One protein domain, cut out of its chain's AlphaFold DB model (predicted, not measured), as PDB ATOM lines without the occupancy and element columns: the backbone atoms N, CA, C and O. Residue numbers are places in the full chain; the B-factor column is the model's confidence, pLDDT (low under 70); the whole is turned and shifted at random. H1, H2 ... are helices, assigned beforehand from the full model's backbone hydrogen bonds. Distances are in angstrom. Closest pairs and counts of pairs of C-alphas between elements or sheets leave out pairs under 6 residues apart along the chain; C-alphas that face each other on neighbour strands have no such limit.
ATOM      1  N   GLY A  13     -19.779  13.135 -22.654       67.94
ATOM      2  CA  GLY A  13     -19.697  14.359 -21.873       67.94
ATOM      3  C   GLY A  13     -18.975  14.169 -20.543       67.94
ATOM      4  O   GLY A  13     -18.162  15.024 -20.198       67.94
ATOM      5  N   LEU A  14     -19.184  13.050 -19.838       73.50
ATOM      6  CA  LEU A  14     -18.447  12.772 -18.601       73.50
ATOM      7  C   LEU A  14     -16.961  12.525 -18.902       73.50
ATOM      8  O   LEU A  14     -16.089  13.126 -18.282       73.50
ATOM      9  N   ILE A  15     -16.665  11.728 -19.926       75.25
ATOM     10  CA  ILE A  15     -15.295  11.454 -20.380       75.25
ATOM     11  C   ILE A  15     -14.593  12.735 -20.851       75.25
ATOM     12  O   ILE A  15     -13.469  13.022 -20.441       75.25
ATOM     13  N   ARG A  16     -15.271  13.563 -21.651       75.50
ATOM     14  CA  ARG A  16     -14.798  14.883 -22.089       75.50
ATOM     15  C   ARG A  16     -14.560  15.811 -20.905       75.50
ATOM     16  O   ARG A  16     -13.585  16.560 -20.915       75.50
ATOM     17  N   LEU A  17     -15.414  15.773 -19.883       73.88
ATOM     18  CA  LEU A  17     -15.220  16.554 -18.665       73.88
ATOM     19  C   LEU A  17     -13.957  16.097 -17.931       73.88
ATOM     20  O   LEU A  17     -13.118  16.929 -17.602       73.88
ATOM     21  N   ILE A  18     -13.777  14.787 -17.750       78.56
ATOM     22  CA  ILE A  18     -12.606  14.209 -17.082       78.56
ATOM     23  C   ILE A  18     -11.313  14.563 -17.832       78.56
ATOM     24  O   ILE A  18     -10.347  15.025 -17.219       78.56
ATOM     25  N   PHE A  19     -11.301  14.435 -19.162       76.75
ATOM     26  CA  PHE A  19     -10.163  14.867 -19.971       76.75
ATOM     27  C   PHE A  19      -9.948  16.383 -19.916       76.75
ATOM     28  O   PHE A  19      -8.803  16.823 -19.907       76.75
ATOM     29  N   SER A  20     -11.008  17.195 -19.841       76.38
ATOM     30  CA  SER A  20     -10.880  18.660 -19.740       76.38
ATOM     31  C   SER A  20     -10.287  19.078 -18.397       76.38
ATOM     32  O   SER A  20      -9.398  19.924 -18.359       76.38
ATOM     33  N   LEU A  21     -10.705  18.424 -17.310       79.12
ATOM     34  CA  LEU A  21     -10.136  18.615 -15.975       79.12
ATOM     35  C   LEU A  21      -8.648  18.237 -15.949       79.12
ATOM     36  O   LEU A  21      -7.835  18.969 -15.385       79.12
ATOM     37  N   ARG A  22      -8.265  17.138 -16.618       78.75
ATOM     38  CA  ARG A  22      -6.850  16.750 -16.750       78.75
ATOM     39  C   ARG A  22      -6.045  17.690 -17.639       78.75
ATOM     40  O   ARG A  22      -4.912  18.015 -17.297       78.75
ATOM     41  N   ALA A  23      -6.621  18.154 -18.742       78.50
ATOM     42  CA  ALA A  23      -5.989  19.107 -19.649       78.50
ATOM     43  C   ALA A  23      -5.690  20.458 -18.978       78.50
ATOM     44  O   ALA A  23      -4.698  21.101 -19.330       78.50
ATOM     45  N   ASP A  24      -6.531  20.884 -18.033       74.81
ATOM     46  CA  ASP A  24      -6.373  22.154 -17.321       74.81
ATOM     47  C   ASP A  24      -5.372  22.070 -16.151       74.81
ATOM     48  O   ASP A  24      -4.912  23.101 -15.672       74.81
ATOM     49  N   GLN A  25      -4.990  20.862 -15.702       65.94
ATOM     50  CA  GLN A  25      -4.071  20.576 -14.575       65.94
ATOM     51  C   GLN A  25      -4.418  21.234 -13.222       65.94
ATOM     52  O   GLN A  25      -3.747  20.971 -12.227       65.94
ATOM     53  N   LYS A  26      -5.454  22.074 -13.148       57.81
ATOM     54  CA  LYS A  26      -5.809  22.847 -11.951       57.81
ATOM     55  C   LYS A  26      -6.734  22.119 -10.986       57.81
ATOM     56  O   LYS A  26      -6.876  22.568  -9.851       57.81
ATOM     57  N   GLN A  27      -7.371  21.030 -11.409       62.56
ATOM     58  CA  GLN A  27      -8.330  20.305 -10.581       62.56
ATOM     59  C   GLN A  27      -7.955  18.833 -10.451       62.56
ATOM     60  O   GLN A  27      -7.825  18.112 -11.442       62.56
ATOM     61  N   SER A  28      -7.827  18.385  -9.203       65.69
ATOM     62  CA  SER A  28      -7.776  16.963  -8.881       65.69
ATOM     63  C   SER A  28      -9.099  16.321  -9.275       65.69
ATOM     64  O   SER A  28     -10.162  16.725  -8.801       65.69
ATOM     65  N   VAL A  29      -9.035  15.327 -10.156       73.44
ATOM     66  CA  VAL A  29     -10.207  14.537 -10.538       73.44
ATOM     67  C   VAL A  29     -10.505  13.563  -9.393       73.44
ATOM     68  O   VAL A  29      -9.590  12.840  -8.993       73.44
ATOM     69  N   PRO A  30     -11.724  13.544  -8.826       76.81
ATOM     70  CA  PRO A  30     -12.070  12.614  -7.753       76.81
ATOM     71  C   PRO A  30     -11.861  11.161  -8.190       76.81
ATOM     72  O   PRO A  30     -12.105  10.820  -9.348       76.81
ATOM     73  N   ASN A  31     -11.409  10.314  -7.262       76.56
ATOM     74  CA  ASN A  31     -11.022   8.926  -7.547       76.56
ATOM     75  C   ASN A  31     -12.149   8.123  -8.211       76.56
ATOM     76  O   ASN A  31     -11.881   7.396  -9.158       76.56
ATOM     77  N   GLU A  32     -13.405   8.351  -7.818       76.88
ATOM     78  CA  GLU A  32     -14.576   7.703  -8.428       76.88
ATOM     79  C   GLU A  32     -14.660   7.946  -9.947       76.88
ATOM     80  O   GLU A  32     -14.963   7.036 -10.716       76.88
ATOM     81  N   LEU A  33     -14.323   9.155 -10.414       76.25
ATOM     82  CA  LEU A  33     -14.302   9.470 -11.847       76.25
ATOM     83  C   LEU A  33     -13.092   8.856 -12.557       76.25
ATOM     84  O   LEU A  33     -13.177   8.529 -13.740       76.25
ATOM     85  N   GLN A  34     -11.965   8.698 -11.859       79.94
ATOM     86  CA  GLN A  34     -10.790   8.022 -12.410       79.94
ATOM     87  C   GLN A  34     -11.069   6.529 -12.615       79.94
ATOM     88  O   GLN A  34     -10.739   5.978 -13.669       79.94
ATOM     89  N   GLU A  35     -11.706   5.890 -11.633       81.06
ATOM     90  CA  GLU A  35     -12.128   4.489 -11.697       81.06
ATOM     91  C   GLU A  35     -13.171   4.274 -12.794       81.06
ATOM     92  O   GLU A  35     -13.046   3.335 -13.585       81.06
ATOM     93  N   HIS A  36     -14.139   5.190 -12.914       80.75
ATOM     94  CA  HIS A  36     -15.126   5.160 -13.992       80.75
ATOM     95  C   HIS A  36     -14.470   5.294 -15.368       80.75
ATOM     96  O   HIS A  36     -14.700   4.463 -16.241       80.75
ATOM     97  N   LEU A  37     -13.579   6.275 -15.562       81.31
ATOM     98  CA  LEU A  37     -12.864   6.447 -16.831       81.31
ATOM     99  C   LEU A  37     -12.046   5.204 -17.193       81.31
ATOM    100  O   LEU A  37     -12.067   4.759 -18.338       81.31
ATOM    101  N   THR A  38     -11.322   4.647 -16.223       81.44
ATOM    102  CA  THR A  38     -10.472   3.471 -16.443       81.44
ATOM    103  C   THR A  38     -11.318   2.257 -16.817       81.44
ATOM    104  O   THR A  38     -10.973   1.542 -17.758       81.44
ATOM    105  N   THR A  39     -12.457   2.069 -16.146       83.06
ATOM    106  CA  THR A  39     -13.446   1.035 -16.478       83.06
ATOM    107  C   THR A  39     -13.950   1.204 -17.906       83.06
ATOM    108  O   THR A  39     -13.851   0.273 -18.702       83.06
ATOM    109  N   VAL A  40     -14.374   2.415 -18.277       83.25
ATOM    110  CA  VAL A  40     -14.912   2.698 -19.612       83.25
ATOM    111  C   VAL A  40     -13.864   2.517 -20.715       83.25
ATOM    112  O   VAL A  40     -14.164   1.925 -21.750       83.25
ATOM    113  N   ILE A  41     -12.624   2.974 -20.512       83.06
ATOM    114  CA  ILE A  41     -11.525   2.766 -21.471       83.06
ATOM    115  C   ILE A  41     -11.219   1.273 -21.616       83.06
ATOM    116  O   ILE A  41     -11.034   0.785 -22.733       83.06
ATOM    117  N   SER A  42     -11.176   0.540 -20.504       82.38
ATOM    118  CA  SER A  42     -10.910  -0.900 -20.509       82.38
ATOM    119  C   SER A  42     -12.010  -1.668 -21.247       82.38
ATOM    120  O   SER A  42     -11.714  -2.476 -22.127       82.38
ATOM    121  N   GLU A  43     -13.279  -1.353 -20.977       82.38
ATOM    122  CA  GLU A  43     -14.422  -1.920 -21.694       82.38
ATOM    123  C   GLU A  43     -14.410  -1.551 -23.179       82.38
ATOM    124  O   GLU A  43     -14.625  -2.419 -24.020       82.38
ATOM    125  N   ALA A  44     -14.095  -0.304 -23.536       82.56
ATOM    126  CA  ALA A  44     -14.027   0.114 -24.933       82.56
ATOM    127  C   ALA A  44     -12.937  -0.649 -25.706       82.56
ATOM    128  O   ALA A  44     -13.170  -1.136 -26.815       82.56
ATOM    129  N   LYS A  45     -11.758  -0.829 -25.097       82.12
ATOM    130  CA  LYS A  45     -10.668  -1.649 -25.654       82.12
ATOM    131  C   LYS A  45     -11.070  -3.120 -25.762       82.12
ATOM    132  O   LYS A  45     -10.757  -3.770 -26.764       82.12
ATOM    133  N   ALA A  46     -11.782  -3.643 -24.765       81.69
ATOM    134  CA  ALA A  46     -12.318  -4.999 -24.792       81.69
ATOM    135  C   ALA A  46     -13.339  -5.186 -25.926       81.69
ATOM    136  O   ALA A  46     -13.259  -6.180 -26.641       81.69
ATOM    137  N   LEU A  47     -14.228  -4.216 -26.159       80.44
ATOM    138  CA  LEU A  47     -15.204  -4.229 -27.257       80.44
ATOM    139  C   LEU A  47     -14.533  -4.204 -28.636       80.44
ATOM    140  O   LEU A  47     -14.957  -4.921 -29.543       80.44
ATOM    141  N   LEU A  48     -13.457  -3.429 -28.796       77.81
ATOM    142  CA  LEU A  48     -12.660  -3.406 -30.029       77.81
ATOM    143  C   LEU A  48     -11.926  -4.727 -30.275       77.81
ATOM    144  O   LEU A  48     -11.843  -5.193 -31.413       77.81
ATOM    145  N   SER A  49     -11.419  -5.337 -29.203       77.19
ATOM    146  CA  SER A  49     -10.664  -6.592 -29.258       77.19
ATOM    147  C   SER A  49     -11.572  -7.817 -29.416       77.19
ATOM    148  O   SER A  49     -11.168  -8.821 -29.999       77.19
ATOM    149  N   ASN A  50     -12.809  -7.750 -28.914       67.88
ATOM    150  CA  ASN A  50     -13.753  -8.861 -28.850       67.88
ATOM    151  C   ASN A  50     -15.043  -8.533 -29.621       67.88
ATOM    152  O   ASN A  50     -16.115  -8.336 -29.057       67.88
ATOM    153  N   GLN A  51     -14.954  -8.543 -30.954       60.00
ATOM    154  CA  GLN A  51     -16.082  -8.242 -31.853       60.00
ATOM    155  C   GLN A  51     -17.272  -9.222 -31.745       60.00
ATOM    156  O   GLN A  51     -18.301  -8.999 -32.377       60.00
ATOM    157  N   LYS A  52     -17.142 -10.327 -30.993       55.16
ATOM    158  CA  LYS A  52     -18.147 -11.402 -30.912       55.16
ATOM    159  C   LYS A  52     -18.975 -11.425 -29.624       55.16
ATOM    160  O   LYS A  52     -19.990 -12.111 -29.603       55.16
ATOM    161  N   CYS A  53     -18.584 -10.682 -28.591       50.81
ATOM    162  CA  CYS A  53     -19.313 -10.608 -27.324       50.81
ATOM    163  C   CYS A  53     -19.342  -9.156 -26.856       50.81
ATOM    164  O   CYS A  53     -18.497  -8.737 -26.070       50.81
ATOM    165  N   VAL A  54     -20.317  -8.387 -27.341       58.81
ATOM    166  CA  VAL A  54     -20.721  -7.164 -26.643       58.81
ATOM    167  C   VAL A  54     -21.537  -7.639 -25.441       58.81
ATOM    168  O   VAL A  54     -22.591  -8.238 -25.662       58.81
ATOM    169  N   PRO A  55     -21.060  -7.479 -24.193       59.41
ATOM    170  CA  PRO A  55     -21.844  -7.904 -23.045       59.41
ATOM    171  C   PRO A  55     -23.174  -7.140 -23.044       59.41
ATOM    172  O   PRO A  55     -23.198  -5.940 -23.305       59.41
ATOM    173  N   GLU A  56     -24.283  -7.818 -22.741       60.22
ATOM    174  CA  GLU A  56     -25.634  -7.216 -22.718       60.22
ATOM    175  C   GLU A  56     -25.758  -6.041 -21.725       60.22
ATOM    176  O   GLU A  56     -26.695  -5.251 -21.800       60.22
ATOM    177  N   HIS A  57     -24.772  -5.889 -20.834       64.25
ATOM    178  CA  HIS A  57     -24.629  -4.810 -19.856       64.25
ATOM    179  C   HIS A  57     -23.425  -3.888 -20.122       64.25
ATOM    180  O   HIS A  57     -22.977  -3.201 -19.209       64.25
ATOM    181  N   ALA A  58     -22.868  -3.883 -21.338       65.81
ATOM    182  CA  ALA A  58     -21.758  -3.001 -21.691       65.81
ATOM    183  C   ALA A  58     -22.126  -1.534 -21.438       65.81
ATOM    184  O   ALA A  58     -23.205  -1.077 -21.834       65.81
ATOM    185  N   ASN A  59     -21.217  -0.787 -20.808       74.62
ATOM    186  CA  ASN A  59     -21.458   0.625 -20.543       74.62
ATOM    187  C   ASN A  59     -21.702   1.388 -21.861       74.62
ATOM    188  O   ASN A  59     -20.886   1.299 -22.784       74.62
ATOM    189  N   PRO A  60     -22.789   2.174 -21.978       74.75
ATOM    190  CA  PRO A  60     -23.102   2.899 -23.210       74.75
ATOM    191  C   PRO A  60     -21.998   3.896 -23.588       74.75
ATOM    192  O   PRO A  60     -21.733   4.095 -24.772       74.75
ATOM    193  N   GLU A  61     -21.298   4.461 -22.598       75.19
ATOM    194  CA  GLU A  61     -20.113   5.298 -22.814       75.19
ATOM    195  C   GLU A  61     -18.936   4.504 -23.402       75.19
ATOM    196  O   GLU A  61     -18.238   5.006 -24.280       75.19
ATOM    197  N   ALA A  62     -18.738   3.252 -22.976       78.06
ATOM    198  CA  ALA A  62     -17.699   2.373 -23.508       78.06
ATOM    199  C   ALA A  62     -17.998   1.936 -24.940       78.06
ATOM    200  O   ALA A  62     -17.095   1.900 -25.772       78.06
ATOM    201  N   ILE A  63     -19.267   1.665 -25.252       78.06
ATOM    202  CA  ILE A  63     -19.707   1.362 -26.618       78.06
ATOM    203  C   ILE A  63     -19.475   2.569 -27.531       78.06
ATOM    204  O   ILE A  63     -18.925   2.411 -28.621       78.06
ATOM    205  N   ALA A  64     -19.851   3.773 -27.091       78.00
ATOM    206  CA  ALA A  64     -19.621   4.996 -27.854       78.00
ATOM    207  C   ALA A  64     -18.130   5.268 -28.064       78.00
ATOM    208  O   ALA A  64     -17.706   5.531 -29.188       78.00
ATOM    209  N   LEU A  65     -17.320   5.122 -27.011       79.00
ATOM    210  CA  LEU A  65     -15.871   5.270 -27.099       79.00
ATOM    211  C   LEU A  65     -15.263   4.229 -28.051       79.00
ATOM    212  O   LEU A  65     -14.444   4.590 -28.889       79.00
ATOM    213  N   ALA A  66     -15.698   2.967 -27.989       81.06
ATOM    214  CA  ALA A  66     -15.244   1.907 -28.889       81.06
ATOM    215  C   ALA A  66     -15.632   2.177 -30.349       81.06
ATOM    216  O   ALA A  66     -14.816   1.992 -31.246       81.06
ATOM    217  N   LEU A  67     -16.856   2.644 -30.606       78.06
ATOM    218  CA  LEU A  67     -17.290   3.060 -31.943       78.06
ATOM    219  C   LEU A  67     -16.422   4.206 -32.472       78.06
ATOM    220  O   LEU A  67     -15.968   4.167 -33.616       78.06
ATOM    221  N   TRP A  68     -16.139   5.198 -31.631       77.25
ATOM    222  CA  TRP A  68     -15.297   6.336 -31.991       77.25
ATOM    223  C   TRP A  68     -13.857   5.926 -32.269       77.25
ATOM    224  O   TRP A  68     -13.297   6.315 -33.288       77.25
ATOM    225  N   MET A  69     -13.285   5.084 -31.416       80.75
ATOM    226  CA  MET A  69     -11.974   4.479 -31.623       80.75
ATOM    227  C   MET A  69     -11.936   3.696 -32.946       80.75
ATOM    228  O   MET A  69     -11.057   3.914 -33.776       80.75
ATOM    229  N   LYS A  70     -12.948   2.868 -33.228       80.62
ATOM    230  CA  LYS A  70     -13.034   2.123 -34.494       80.62
ATOM    231  C   LYS A  70     -13.043   3.036 -35.727       80.62
ATOM    232  O   LYS A  70     -12.558   2.634 -36.780       80.62
ATOM    233  N   THR A  71     -13.620   4.230 -35.607       77.38
ATOM    234  CA  THR A  71     -13.766   5.184 -36.718       77.38
ATOM    235  C   THR A  71     -12.571   6.138 -36.827       77.38
ATOM    236  O   THR A  71     -12.335   6.704 -37.890       77.38
ATOM    237  N   ASN A  72     -11.801   6.309 -35.748       80.06
ATOM    238  CA  ASN A  72     -10.660   7.212 -35.676       80.06
ATOM    239  C   ASN A  72      -9.434   6.494 -35.078       80.06
ATOM    240  O   ASN A  72      -9.299   6.327 -33.862       80.06
ATOM    241  N   GLU A  73      -8.514   6.085 -35.954       79.44
ATOM    242  CA  GLU A  73      -7.275   5.391 -35.582       79.44
ATOM    243  C   GLU A  73      -6.345   6.260 -34.719       79.44
ATOM    244  O   GLU A  73      -5.663   5.734 -33.841       79.44
ATOM    245  N   GLU A  74      -6.342   7.588 -34.897       79.88
ATOM    246  CA  GLU A  74      -5.562   8.491 -34.041       79.88
ATOM    247  C   GLU A  74      -6.117   8.547 -32.615       79.88
ATOM    248  O   GLU A  74      -5.347   8.522 -31.649       79.88
ATOM    249  N   LEU A  75      -7.445   8.586 -32.470       79.25
ATOM    250  CA  LEU A  75      -8.111   8.488 -31.174       79.25
ATOM    251  C   LEU A  75      -7.819   7.131 -30.527       79.25
ATOM    252  O   LEU A  75      -7.481   7.088 -29.347       79.25
ATOM    253  N   THR A  76      -7.880   6.045 -31.301       83.06
ATOM    254  CA  THR A  76      -7.501   4.705 -30.831       83.06
ATOM    255  C   THR A  76      -6.076   4.687 -30.316       83.06
ATOM    256  O   THR A  76      -5.862   4.340 -29.160       83.06
ATOM    257  N   ALA A  77      -5.110   5.150 -31.107       82.25
ATOM    258  CA  ALA A  77      -3.707   5.172 -30.712       82.25
ATOM    259  C   ALA A  77      -3.452   6.052 -29.475       82.25
ATOM    260  O   ALA A  77      -2.557   5.761 -28.678       82.25
ATOM    261  N   ALA A  78      -4.216   7.134 -29.295       80.81
ATOM    262  CA  ALA A  78      -4.127   7.989 -28.115       80.81
ATOM    263  C   ALA A  78      -4.731   7.325 -26.867       80.81
ATOM    264  O   ALA A  78      -4.118   7.368 -25.802       80.81
ATOM    265  N   VAL A  79      -5.896   6.686 -26.993       80.88
ATOM    266  CA  VAL A  79      -6.583   5.993 -25.892       80.88
ATOM    267  C   VAL A  79      -5.892   4.674 -25.537       80.88
ATOM    268  O   VAL A  79      -5.843   4.298 -24.371       80.88
ATOM    269  N   GLU A  80      -5.276   3.981 -26.495       81.88
ATOM    270  CA  GLU A  80      -4.526   2.750 -26.238       81.88
ATOM    271  C   GLU A  80      -3.307   2.974 -25.347       81.88
ATOM    272  O   GLU A  80      -3.007   2.112 -24.517       81.88
ATOM    273  N   LYS A  81      -2.659   4.139 -25.474       80.50
ATOM    274  CA  LYS A  81      -1.557   4.570 -24.602       80.50
ATOM    275  C   LYS A  81      -2.001   4.811 -23.159       80.50
ATOM    276  O   LYS A  81      -1.161   4.821 -22.267       80.50
ATOM    277  N   ILE A  82      -3.302   4.974 -22.924       79.88
ATOM    278  CA  ILE A  82      -3.859   5.109 -21.583       79.88
ATOM    279  C   ILE A  82      -4.066   3.711 -21.004       79.88
ATOM    280  O   ILE A  82      -5.023   3.003 -21.325       79.88
ATOM    281  N   THR A  83      -3.151   3.311 -20.127       71.50
ATOM    282  CA  THR A  83      -3.296   2.111 -19.287       71.50
ATOM    283  C   THR A  83      -3.864   2.449 -17.914       71.50
ATOM    284  O   THR A  83      -4.591   1.649 -17.336       71.50
ATOM    285  N   THR A  84      -3.543   3.634 -17.393       72.88
ATOM    286  CA  THR A  84      -3.993   4.141 -16.092       72.88
ATOM    287  C   THR A  84      -4.300   5.632 -16.189       72.88
ATOM    288  O   THR A  84      -3.730   6.339 -17.022       72.88
ATOM    289  N   PHE A  85      -5.174   6.133 -15.313       73.12
ATOM    290  CA  PHE A  85      -5.504   7.561 -15.244       73.12
ATOM    291  C   PHE A  85      -4.269   8.457 -15.015       73.12
ATOM    292  O   PHE A  85      -4.183   9.582 -15.515       73.12
ATOM    293  N   GLU A  86      -3.277   7.949 -14.286       73.88
ATOM    294  CA  GLU A  86      -2.013   8.642 -14.024       73.88
ATOM    295  C   GLU A  86      -1.174   8.854 -15.289       73.88
ATOM    296  O   GLU A  86      -0.481   9.860 -15.383       73.88
ATOM    297  N   ASN A  87      -1.306   7.969 -16.283       75.69
ATOM    298  CA  ASN A  87      -0.644   8.076 -17.588       75.69
ATOM    299  C   ASN A  87      -1.306   9.130 -18.502       75.69
ATOM    300  O   ASN A  87      -0.829   9.427 -19.594       75.69
ATOM    301  N   ILE A  88      -2.439   9.700 -18.081       78.00
ATOM    302  CA  ILE A  88      -3.125  10.742 -18.841       78.00
ATOM    303  C   ILE A  88      -2.423  12.074 -18.595       78.00
ATOM    304  O   ILE A  88      -2.805  12.851 -17.716       78.00
ATOM    305  N   ASP A  89      -1.413  12.339 -19.417       77.31
ATOM    306  CA  ASP A  89      -0.785  13.648 -19.509       77.31
ATOM    307  C   ASP A  89      -1.763  14.703 -20.050       77.31
ATOM    308  O   ASP A  89      -2.598  14.412 -20.914       77.31
ATOM    309  N   PRO A  90      -1.624  15.974 -19.642       76.94
ATOM    310  CA  PRO A  90      -2.459  17.072 -20.135       76.94
ATOM    311  C   PRO A  90      -2.367  17.253 -21.658       76.94
ATOM    312  O   PRO A  90      -3.336  17.662 -22.299       76.94
ATOM    313  N   VAL A  91      -1.219  16.919 -22.258       80.00
ATOM    314  CA  VAL A  91      -1.020  16.936 -23.716       80.00
ATOM    315  C   VAL A  91      -1.833  15.830 -24.389       80.00
ATOM    316  O   VAL A  91      -2.490  16.076 -25.400       80.00
ATOM    317  N   LEU A  92      -1.834  14.626 -23.807       81.06
ATOM    318  CA  LEU A  92      -2.610  13.493 -24.306       81.06
ATOM    319  C   LEU A  92      -4.113  13.756 -24.155       81.06
ATOM    320  O   LEU A  92      -4.865  13.564 -25.107       81.06
ATOM    321  N   ALA A  93      -4.533  14.291 -23.006       79.94
ATOM    322  CA  ALA A  93      -5.911  14.687 -22.745       79.94
ATOM    323  C   ALA A  93      -6.409  15.737 -23.747       79.94
ATOM    324  O   ALA A  93      -7.486  15.576 -24.319       79.94
ATOM    325  N   LYS A  94      -5.612  16.780 -24.026       80.25
ATOM    326  CA  LYS A  94      -5.944  17.772 -25.062       80.25
ATOM    327  C   LYS A  94      -6.057  17.145 -26.441       80.25
ATOM    328  O   LYS A  94      -6.987  17.480 -27.164       80.25
ATOM    329  N   ARG A  95      -5.147  16.236 -26.800       81.69
ATOM    330  CA  ARG A  95      -5.184  15.560 -28.100       81.69
ATOM    331  C   ARG A  95      -6.446  14.713 -28.250       81.69
ATOM    332  O   ARG A  95      -7.105  14.799 -29.275       81.69
ATOM    333  N   ILE A  96      -6.826  13.964 -27.216       81.25
ATOM    334  CA  ILE A  96      -8.067  13.177 -27.203       81.25
ATOM    335  C   ILE A  96      -9.290  14.090 -27.301       81.25
ATOM    336  O   ILE A  96     -10.183  13.820 -28.098       81.25
ATOM    337  N   LEU A  97      -9.324  15.196 -26.553       78.31
ATOM    338  CA  LEU A  97     -10.414  16.173 -26.630       78.31
ATOM    339  C   LEU A  97     -10.545  16.822 -28.004       78.31
ATOM    340  O   LEU A  97     -11.662  17.068 -28.452       78.31
ATOM    341  N   ASP A  98      -9.422  17.120 -28.648       81.12
ATOM    342  CA  ASP A  98      -9.388  17.720 -29.975       81.12
ATOM    343  C   ASP A  98      -9.950  16.752 -31.023       81.12
ATOM    344  O   ASP A  98     -10.893  17.093 -31.736       81.12
ATOM    345  N   GLN A  99      -9.496  15.493 -30.999       78.25
ATOM    346  CA  GLN A  99     -10.050  14.419 -31.829       78.25
ATOM    347  C   GLN A  99     -11.538  14.191 -31.549       78.25
ATOM    348  O   GLN A  99     -12.332  14.001 -32.469       78.25
ATOM    349  N   MET A 100     -11.941  14.281 -30.278       72.50
ATOM    350  CA  MET A 100     -13.339  14.170 -29.893       72.50
ATOM    351  C   MET A 100     -14.191  15.356 -30.363       72.50
ATOM    352  O   MET A 100     -15.383  15.178 -30.589       72.50
ATOM    353  N   ARG A 101     -13.638  16.569 -30.467       69.62
ATOM    354  CA  ARG A 101     -14.344  17.748 -31.000       69.62
ATOM    355  C   ARG A 101     -14.413  17.746 -32.521       69.62
ATOM    356  O   ARG A 101     -15.379  18.273 -33.061       69.62
ATOM    357  N   ALA A 102     -13.414  17.171 -33.185       65.44
ATOM    358  CA  ALA A 102     -13.356  17.073 -34.638       65.44
ATOM    359  C   ALA A 102     -14.461  16.172 -35.226       65.44
ATOM    360  O   ALA A 102     -14.821  16.343 -36.387       65.44
ATOM    361  N   HIS A 103     -15.048  15.278 -34.421       59.62
ATOM    362  CA  HIS A 103     -16.198  14.448 -34.791       59.62
ATOM    363  C   HIS A 103     -17.419  14.738 -33.898       59.62
ATOM    364  O   HIS A 103     -17.660  14.019 -32.931       59.62
TER     365      HIS A 103
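What this domain is: This is residues 13 to 103 of the 106 residues of an uncharacterized protein of Nitrosomonas oligotropha (UniProt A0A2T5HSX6). Five helices form a closed ring, each meeting the next along the chain and H5 coming back to H1, with H2, the longest, along one side and the hairpin of H4 and H5 opposite. The helices cross one another rather than lining up. The printed part has 91 residues with five named helices, H1 to H5 in order, and no named strand: the class is all helix. It is compact, with a radius of gyration of the C-alphas of 12.5 A, and spans 41 by 27 by 20 A, only just elongated.

How they stand to each other: H1, residues 13 to 24, touches H2, residues 31 to 49, with residues 15 to 18 alone; their closest C-alphas, Ile 15 and Leu 37, are 6.6 A apart, at a steep tilt of 64 degrees, opposite ways. H2 touches H3, residues 60 to 71, with residues 40 to 48 alone; the closest C-alphas, Ala 44 and Ala 66, are 4.5 A apart, at a steep tilt of 49 degrees, the same way. H3 and H4, residues 73 to 80, touch only at the corner, closest at C-alphas 69 and 76, 4.5 A. H4 and H5, residues 90 to 102, are a helical hairpin, closest at C-alphas 75 and 96, 6.1 A, with a tilt of 37 degrees, only just steep. H5 touches H1, closest at C-alphas 90 and 23, 4.1 A. H2 and H5 are apart. In H1, H2, H3, H4 and H5 every O i to N i+4 pair is within hydrogen-bond range.

Where its parts are: H1 begins at C-alpha 13, (-19.697, 14.359, -21.873), and is 16.1 A long. H2 is 26.7 A, H3 16.6 A and H4 10.1 A. H5, 18.1 A, ends at C-alpha 102, (-13.356, 17.073, -34.638).

The domain as a whole: The C-alphas farthest apart, Lys 26 and Lys 52, are 41.0 A apart. The printed part has no cut and no long link. Confidence is under 70 at residues 13, 25 to 28, 50 to 58 and 101 to 103.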